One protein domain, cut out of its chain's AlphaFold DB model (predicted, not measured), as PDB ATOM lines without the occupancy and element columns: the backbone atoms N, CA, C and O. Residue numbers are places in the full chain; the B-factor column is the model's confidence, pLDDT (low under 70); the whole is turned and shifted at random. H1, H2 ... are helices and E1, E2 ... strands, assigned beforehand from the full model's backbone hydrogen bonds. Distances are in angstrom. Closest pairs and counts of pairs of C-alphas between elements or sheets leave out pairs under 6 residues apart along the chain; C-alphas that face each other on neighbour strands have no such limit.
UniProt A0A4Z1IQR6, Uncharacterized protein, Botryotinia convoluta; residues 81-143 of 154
ATOM      1  N   GLU A  81     128.729  68.963   6.001       73.81
ATOM      2  CA  GLU A  81     127.403  69.172   6.562       73.81
ATOM      3  C   GLU A  81     126.790  67.881   7.131       73.81
ATOM      4  O   GLU A  81     126.290  67.914   8.244       73.81
ATOM      5  N   GLN A  82     126.919  66.717   6.482       82.44
ATOM      6  CA  GLN A  82     126.414  65.441   7.016       82.44
ATOM      7  C   GLN A  82     127.140  65.012   8.296       82.44
ATOM      8  O   GLN A  82     126.513  64.528   9.240       82.44
ATOM      9  N   VAL A  83     128.467  65.180   8.344       89.19
ATOM     10  CA  VAL A  83     129.256  64.864   9.548       89.19
ATOM     11  C   VAL A  83     128.908  65.840  10.672       89.19
ATOM     12  O   VAL A  83     128.759  65.418  11.818       89.19
ATOM     13  N   ALA A  84     128.721  67.121  10.346       90.44
ATOM     14  CA  ALA A  84     128.297  68.143  11.294       90.44
ATOM     15  C   ALA A  84     126.877  67.886  11.827       90.44
ATOM     16  O   ALA A  84     126.653  67.968  13.031       90.44
ATOM     17  N   ASP A  85     125.932  67.516  10.966       92.38
ATOM     18  CA  ASP A  85     124.560  67.182  11.349       92.38
ATOM     19  C   ASP A  85     124.524  65.967  12.275       92.38
ATOM     20  O   ASP A  85     123.849  65.982  13.309       92.38
ATOM     21  N   LEU A  86     125.301  64.930  11.956       94.19
ATOM     22  CA  LEU A  86     125.428  63.759  12.816       94.19
ATOM     23  C   LEU A  86     126.085  64.106  14.159       94.19
ATOM     24  O   LEU A  86     125.639  63.629  15.205       94.19
ATOM     25  N   GLU A  87     127.112  64.959  14.163       95.69
ATOM     26  CA  GLU A  87     127.702  65.455  15.405       95.69
ATOM     27  C   GLU A  87     126.665  66.206  16.248       95.69
ATOM     28  O   GLU A  87     126.566  65.962  17.452       95.69
ATOM     29  N   ASN A  88     125.859  67.072  15.631       96.12
ATOM     30  CA  ASN A  88     124.795  67.808  16.312       96.12
ATOM     31  C   ASN A  88     123.784  66.843  16.940       96.12
ATOM     32  O   ASN A  88     123.375  67.035  18.081       96.12
ATOM     33  N   VAL A  89     123.422  65.754  16.261       96.62
ATOM     34  CA  VAL A  89     122.564  64.712  16.843       96.62
ATOM     35  C   VAL A  89     123.220  64.088  18.082       96.62
ATOM     36  O   VAL A  89     122.596  64.027  19.146       96.62
ATOM     37  N   PHE A  90     124.485  63.671  17.999       97.06
ATOM     38  CA  PHE A  90     125.185  63.078  19.144       97.06
ATOM     39  C   PHE A  90     125.344  64.045  20.318       97.06
ATOM     40  O   PHE A  90     125.071  63.685  21.466       97.06
ATOM     41  N   ARG A  91     125.748  65.281  20.047       96.69
ATOM     42  CA  ARG A  91     126.025  66.285  21.071       96.69
ATOM     43  C   ARG A  91     124.749  66.899  21.636       96.69
ATOM     44  O   ARG A  91     124.608  67.028  22.850       96.69
ATOM     45  N   ASP A  92     123.808  67.283  20.785       95.31
ATOM     46  CA  ASP A  92     122.686  68.132  21.182       95.31
ATOM     47  C   ASP A  92     121.446  67.318  21.553       95.31
ATOM     48  O   ASP A  92     120.717  67.733  22.458       95.31
ATOM     49  N   ILE A  93     121.232  66.148  20.942       94.50
ATOM     50  CA  ILE A  93     120.109  65.258  21.283       94.50
ATOM     51  C   ILE A  93     120.551  64.238  22.329       94.50
ATOM     52  O   ILE A  93     119.957  64.162  23.404       94.50
ATOM     53  N   PHE A  94     121.620  63.491  22.048       93.88
ATOM     54  CA  PHE A  94     122.070  62.406  22.925       93.88
ATOM     55  C   PHE A  94     122.986  62.853  24.073       93.88
ATOM     56  O   PHE A  94     123.187  62.091  25.019       93.88
ATOM     57  N   LYS A  95     123.492  64.093  24.038       94.69
ATOM     58  CA  LYS A  95     124.407  64.658  25.050       94.69
ATOM     59  C   LYS A  95     125.715  63.876  25.199       94.69
ATOM     60  O   LYS A  95     126.306  63.847  26.277       94.69
ATOM     61  N   TYR A  96     126.175  63.255  24.117       96.50
ATOM     62  CA  TYR A  96     127.454  62.554  24.071       96.50
ATOM     63  C   TYR A  96     128.607  63.535  23.859       96.50
ATOM     64  O   TYR A  96     128.427  64.631  23.325       96.50
ATOM     65  N   LYS A  97     129.808  63.129  24.273       96.88
ATOM     66  CA  LYS A  97     131.035  63.888  24.020       96.88
ATOM     67  C   LYS A  97     131.551  63.515  22.633       96.88
ATOM     68  O   LYS A  97     131.760  62.339  22.356       96.88
ATOM     69  N   THR A  98     131.742  64.494  21.759       97.19
ATOM     70  CA  THR A  98     132.176  64.272  20.375       97.19
ATOM     71  C   THR A  98     133.603  64.773  20.170       97.19
ATOM     72  O   THR A  98     134.024  65.770  20.753       97.19
ATOM     73  N   THR A  99     134.370  64.065  19.347       97.12
ATOM     74  CA  THR A  99     135.698  64.462  18.880       97.12
ATOM     75  C   THR A  99     135.742  64.266  17.376       97.12
ATOM     76  O   THR A  99     135.594  63.144  16.900       97.12
ATOM     77  N   GLN A 100     135.980  65.335  16.619       95.25
ATOM     78  CA  GLN A 100     136.239  65.226  15.187       95.25
ATOM     79  C   GLN A 100     137.743  65.113  14.908       95.25
ATOM     80  O   GLN A 100     138.555  65.829  15.505       95.25
ATOM     81  N   LYS A 101     138.123  64.248  13.965       95.12
ATOM     82  CA  LYS A 101     139.464  64.230  13.369       95.12
ATOM     83  C   LYS A 101     139.354  64.187  11.853       95.12
ATOM     84  O   LYS A 101     138.646  63.357  11.293       95.12
ATOM     85  N   ILE A 102     140.118  65.063  11.214       91.81
ATOM     86  CA  ILE A 102     140.179  65.173   9.762       91.81
ATOM     87  C   ILE A 102     141.394  64.404   9.248       91.81
ATOM     88  O   ILE A 102     142.511  64.559   9.756       91.81
ATOM     89  N   LEU A 103     141.160  63.564   8.250       90.88
ATOM     90  CA  LEU A 103     142.165  62.812   7.519       90.88
ATOM     91  C   LEU A 103     142.625  63.612   6.314       90.88
ATOM     92  O   LEU A 103     141.831  64.268   5.650       90.88
ATOM     93  N   GLN A 104     143.920  63.549   6.035       90.00
ATOM     94  CA  GLN A 104     144.521  64.285   4.930       90.00
ATOM     95  C   GLN A 104     145.376  63.369   4.077       90.00
ATOM     96  O   GLN A 104     146.100  62.518   4.607       90.00
ATOM     97  N   GLN A 105     145.393  63.622   2.773       85.25
ATOM     98  CA  GLN A 105     146.441  63.093   1.920       85.25
ATOM     99  C   GLN A 105     147.758  63.763   2.285       85.25
ATOM    100  O   GLN A 105     147.945  64.976   2.161       85.25
ATOM    101  N   ASN A 106     148.698  62.962   2.777       81.38
ATOM    102  CA  ASN A 106     150.027  63.440   3.107       81.38
ATOM    103  C   ASN A 106     151.077  62.407   2.684       81.38
ATOM    104  O   ASN A 106     151.121  61.319   3.263       81.38
ATOM    105  N   PRO A 107     151.994  62.757   1.761       76.25
ATOM    106  CA  PRO A 107     153.056  61.853   1.316       76.25
ATOM    107  C   PRO A 107     153.963  61.337   2.442       76.25
ATOM    108  O   PRO A 107     154.629  60.322   2.282       76.25
ATOM    109  N   ARG A 108     154.028  62.041   3.581       81.06
ATOM    110  CA  ARG A 108     154.830  61.660   4.756       81.06
ATOM    111  C   ARG A 108     154.022  60.971   5.853       81.06
ATOM    112  O   ARG A 108     154.614  60.416   6.774       81.06
ATOM    113  N   LYS A 109     152.691  61.051   5.808       79.94
ATOM    114  CA  LYS A 109     151.791  60.473   6.813       79.94
ATOM    115  C   LYS A 109     150.620  59.812   6.108       79.94
ATOM    116  O   LYS A 109     149.590  60.443   5.894       79.94
ATOM    117  N   HIS A 110     150.781  58.535   5.780       86.62
ATOM    118  CA  HIS A 110     149.724  57.766   5.137       86.62
ATOM    119  C   HIS A 110     148.416  57.815   5.952       86.62
ATOM    120  O   HIS A 110     148.476  57.721   7.183       86.62
ATOM    121  N   PRO A 111     147.247  57.926   5.298       85.88
ATOM    122  CA  PRO A 111     145.952  58.006   5.975       85.88
ATOM    123  C   PRO A 111     145.705  56.865   6.969       85.88
ATOM    124  O   PRO A 111     145.284  57.111   8.095       85.88
ATOM    125  N   GLN A 112     146.095  55.633   6.623       86.19
ATOM    126  CA  GLN A 112     145.984  54.482   7.527       86.19
ATOM    127  C   GLN A 112     146.741  54.686   8.850       86.19
ATOM    128  O   GLN A 112     146.253  54.318   9.916       86.19
ATOM    129  N   VAL A 113     147.923  55.309   8.803       90.56
ATOM    130  CA  VAL A 113     148.710  55.618  10.007       90.56
ATOM    131  C   VAL A 113     148.007  56.683  10.847       90.56
ATOM    132  O   VAL A 113     148.001  56.580  12.071       90.56
ATOM    133  N   GLN A 114     147.392  57.683  10.208       92.00
ATOM    134  CA  GLN A 114     146.622  58.717  10.905       92.00
ATOM    135  C   GLN A 114     145.424  58.109  11.640       92.00
ATOM    136  O   GLN A 114     145.230  58.390  12.816       92.00
ATOM    137  N   ILE A 115     144.676  57.222  10.981       91.75
ATOM    138  CA  ILE A 115     143.522  56.535  11.573       91.75
ATOM    139  C   ILE A 115     143.954  55.673  12.751       91.75
ATOM    140  O   ILE A 115     143.394  55.807  13.834       91.75
ATOM    141  N   ASN A 116     144.981  54.838  12.572       93.12
ATOM    142  CA  ASN A 116     145.480  53.984  13.647       93.12
ATOM    143  C   ASN A 116     145.924  54.817  14.858       93.12
ATOM    144  O   ASN A 116     145.631  54.451  15.992       93.12
ATOM    145  N   LEU A 117     146.584  55.956  14.620       94.88
ATOM    146  CA  LEU A 117     146.969  56.887  15.678       94.88
ATOM    147  C   LEU A 117     145.743  57.482  16.382       94.88
ATOM    148  O   LEU A 117     145.692  57.474  17.607       94.88
ATOM    149  N   TYR A 118     144.766  57.990  15.630       95.94
ATOM    150  CA  TYR A 118     143.563  58.599  16.202       95.94
ATOM    151  C   TYR A 118     142.727  57.593  16.987       95.94
ATOM    152  O   TYR A 118     142.248  57.931  18.062       95.94
ATOM    153  N   LEU A 119     142.603  56.359  16.497       95.56
ATOM    154  CA  LEU A 119     141.920  55.277  17.201       95.56
ATOM    155  C   LEU A 119     142.648  54.897  18.486       95.56
ATOM    156  O   LEU A 119     142.024  54.846  19.542       95.56
ATOM    157  N   ALA A 120     143.961  54.666  18.414       95.69
ATOM    158  CA  ALA A 120     144.750  54.311  19.588       95.69
ATOM    159  C   ALA A 120     144.691  55.414  20.653       95.69
ATOM    160  O   ALA A 120     144.510  55.116  21.831       95.69
ATOM    161  N   GLN A 121     144.787  56.678  20.236       97.06
ATOM    162  CA  GLN A 121     144.666  57.820  21.134       97.06
ATOM    163  C   GLN A 121     143.260  57.924  21.734       97.06
ATOM    164  O   GLN A 121     143.130  58.078  22.939       97.06
ATOM    165  N   PHE A 122     142.211  57.787  20.924       96.81
ATOM    166  CA  PHE A 122     140.828  57.870  21.390       96.81
ATOM    167  C   PHE A 122     140.481  56.779  22.409       96.81
ATOM    168  O   PHE A 122     139.815  57.057  23.402       96.81
ATOM    169  N   VAL A 123     140.965  55.552  22.190       95.31
ATOM    170  CA  VAL A 123     140.830  54.469  23.169       95.31
ATOM    171  C   VAL A 123     141.615  54.807  24.433       95.31
ATOM    172  O   VAL A 123     141.044  54.765  25.513       95.31
ATOM    173  N   ALA A 124     142.886  55.199  24.310       95.19
ATOM    174  CA  ALA A 124     143.723  55.520  25.465       95.19
ATOM    175  C   ALA A 124     143.162  56.673  26.322       95.19
ATOM    176  O   ALA A 124     143.256  56.625  27.545       95.19
ATOM    177  N   ASP A 125     142.556  57.683  25.694       95.38
ATOM    178  CA  ASP A 125     142.010  58.862  26.373       95.38
ATOM    179  C   ASP A 125     140.683  58.570  27.112       95.38
ATOM    180  O   ASP A 125     140.275  59.346  27.984       95.38
ATOM    181  N   HIS A 126     139.992  57.475  26.775       93.44
ATOM    182  CA  HIS A 126     138.631  57.183  27.251       93.44
ATOM    183  C   HIS A 126     138.422  55.740  27.748       93.44
ATOM    184  O   HIS A 126     137.276  55.310  27.910       93.44
ATOM    185  N   ASP A 127     139.505  55.005  28.009       88.44
ATOM    186  CA  ASP A 127     139.492  53.632  28.529       88.44
ATOM    187  C   ASP A 127     138.972  53.587  29.982       88.44
ATOM    188  O   ASP A 127     139.722  53.732  30.949       88.44
ATOM    189  N   ASP A 128     137.654  53.429  30.144       88.69
ATOM    190  CA  ASP A 128     136.969  53.248  31.431       88.69
ATOM    191  C   ASP A 128     135.911  52.139  31.320       88.69
ATOM    192  O   ASP A 128     135.243  51.973  30.297       88.69
ATOM    193  N   LEU A 129     135.731  51.388  32.411       82.88
ATOM    194  CA  LEU A 129     134.848  50.218  32.489       82.88
ATOM    195  C   LEU A 129     133.373  50.513  32.177       82.88
ATOM    196  O   LEU A 129     132.632  49.590  31.843       82.88
ATOM    197  N   ASN A 130     132.935  51.767  32.306       87.56
ATOM    198  CA  ASN A 130     131.552  52.178  32.077       87.56
ATOM    199  C   ASN A 130     131.442  53.216  30.956       87.56
ATOM    200  O   ASN A 130     130.541  54.057  30.987       87.56
ATOM    201  N   THR A 131     132.341  53.170  29.976       90.50
ATOM    202  CA  THR A 131     132.316  54.071  28.823       90.50
ATOM    203  C   THR A 131     131.913  53.331  27.553       90.50
ATOM    204  O   THR A 131     132.431  52.256  27.253       90.50
ATOM    205  N   LEU A 132     130.997  53.921  26.780       91.81
ATOM    206  CA  LEU A 132     130.734  53.503  25.403       91.81
ATOM    207  C   LEU A 132     131.562  54.363  24.448       91.81
ATOM    208  O   LEU A 132     131.431  55.588  24.434       91.81
ATOM    209  N   LEU A 133     132.375  53.709  23.624       94.94
ATOM    210  CA  LEU A 133     133.121  54.343  22.544       94.94
ATOM    211  C   LEU A 133     132.408  54.080  21.217       94.94
ATOM    212  O   LEU A 133     132.191  52.930  20.840       94.94
ATOM    213  N   ILE A 134     132.054  55.148  20.508       95.56
ATOM    214  CA  ILE A 134     131.479  55.089  19.164       95.56
ATOM    215  C   ILE A 134     132.509  55.665  18.197       95.56
ATOM    216  O   ILE A 134     133.031  56.753  18.419       95.56
ATOM    217  N   VAL A 135     132.787  54.954  17.108       95.50
ATOM    218  CA  VAL A 135     133.629  55.459  16.021       95.50
ATOM    219  C   VAL A 135     132.786  55.523  14.759       95.50
ATOM    220  O   VAL A 135     132.250  54.510  14.316       95.50
ATOM    221  N   TYR A 136     132.679  56.715  14.185       94.56
ATOM    222  CA  TYR A 136     132.055  56.951  12.893       94.56
ATOM    223  C   TYR A 136     133.128  57.357  11.888       94.56
ATOM    224  O   TYR A 136     133.907  58.270  12.153       94.56
ATOM    225  N   TYR A 137     133.170  56.687  10.740       91.25
ATOM    226  CA  TYR A 137     134.086  57.003   9.649       91.25
ATOM    227  C   TYR A 137     133.292  57.341   8.391       91.25
ATOM    228  O   TYR A 137     132.486  56.534   7.931       91.25
ATOM    229  N   ALA A 138     133.546  58.524   7.843       88.25
ATOM    230  CA  ALA A 138     132.955  59.014   6.609       88.25
ATOM    231  C   ALA A 138     134.037  59.045   5.517       88.25
ATOM    232  O   ALA A 138     134.915  59.911   5.524       88.25
ATOM    233  N   GLY A 139     134.009  58.069   4.609       82.38
ATOM    234  CA  GLY A 139     134.996  57.950   3.538       82.38
ATOM    235  C   GLY A 139     134.973  56.600   2.823       82.38
ATOM    236  O   GLY A 139     134.089  55.771   3.046       82.38
ATOM    237  N   HIS A 140     135.968  56.375   1.964       75.44
ATOM    238  CA  HIS A 140     136.110  55.151   1.178       75.44
ATOM    239  C   HIS A 140     136.645  53.971   1.999       75.44
ATOM    240  O   HIS A 140     137.615  54.098   2.743       75.44
ATOM    241  N   GLY A 141     136.064  52.789   1.791       68.31
ATOM    242  CA  GLY A 141     136.654  51.514   2.194       68.31
ATOM    243  C   GLY A 141     136.911  50.648   0.966       68.31
ATOM    244  O   GLY A 141     136.009  50.446   0.156       68.31
ATOM    245  N   LYS A 142     138.126  50.124   0.821       65.06
ATOM    246  CA  LYS A 142     138.454  49.073  -0.146       65.06
ATOM    247  C   LYS A 142     138.584  47.751   0.606       65.06
ATOM    248  O   LYS A 142     139.013  47.717   1.756       65.06
ATOM    249  N   LEU A 143     138.234  46.637  -0.025       61.12
ATOM    250  CA  LEU A 143     138.644  45.334   0.493       61.12
ATOM    251  C   LEU A 143     140.164  45.202   0.339       61.12
ATOM    252  O   LEU A 143     140.712  45.537  -0.714       61.12
TER     253      LEU A 143
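This is residues 81 to 143 of the 154 residues of an uncharacterized protein of Botryotinia convoluta (UniProt A0A4Z1IQR6). Picture an open, loose frame in which the helices H2 and H1 lie at two opposite sides and run nearly the same way, while the strands E1 and E2 run back between them. The two strands cross at a distance without joining into a sheet, E1 on one side of the frame and E2 on the other. The printed part has 63 residues with two named helices and two named strands, in the order H1, E1, H2, E2, and its class is mixed, helices and strands. The whole is loose, with a radius of gyration of the C-alphas of 13.5 A, and its C-alphas span 38 by 31 by 22 A.

Begin with the longest helix, H2, residues 111 to 126: find C-alpha 111 at (145.952, 58.006, 5.975), from where the helix runs 22.5 A to C-alpha 126 at (138.631, 57.183, 27.251). After it comes E2, residues 131 to 138, the longest strand, which runs 22.8 A to C-alpha 138 at (132.955, 59.014, 6.609). Before H2 look for E1, residues 97 to 103, 19.9 A long. The first element is H1, residues 81 to 93, which starts at C-alpha 81 at (127.403, 69.172, 6.562) and is 16.9 A long.

From H2, look first to E1: the closest C-alphas, those of Leu 103 and Pro 111, are 6.3 A apart. H2 comes closest to E2 at Val 123 and Leu 133, whose C-alphas are 7.7 A apart. E1 and E2 are near each other, with 6 pairs of C-alphas within 10 A and no pair within 8 A, and each of them pairs with no named strand. Farther out, H1 comes closest to E1 at Arg 91 and Lys 97, whose C-alphas are 6.3 A apart. H1 and E2 have 1 pair of C-alphas within 8 A, those of Val 83 and Ala 138, at 7.5 A. H1 and H2 are apart. In the backbones of H1 and H2, every O i to N i+4 pair is within hydrogen-bond range.

The two C-alphas farthest apart, those of Pro 107 and Asn 130, are 38.8 A from each other. Look at residues 124 to 131, of which 124 to 126 belong to H2: this stretch stands free. The links H1 to E1 and H2 to E2 are tight, the link E1 to H2 is short, and no link is long. The printed part, residues 81 to 143, has no cut. The mean pLDDT of the printed part is 89.9, and the model's confidence is under 70 at residues 141 to 143.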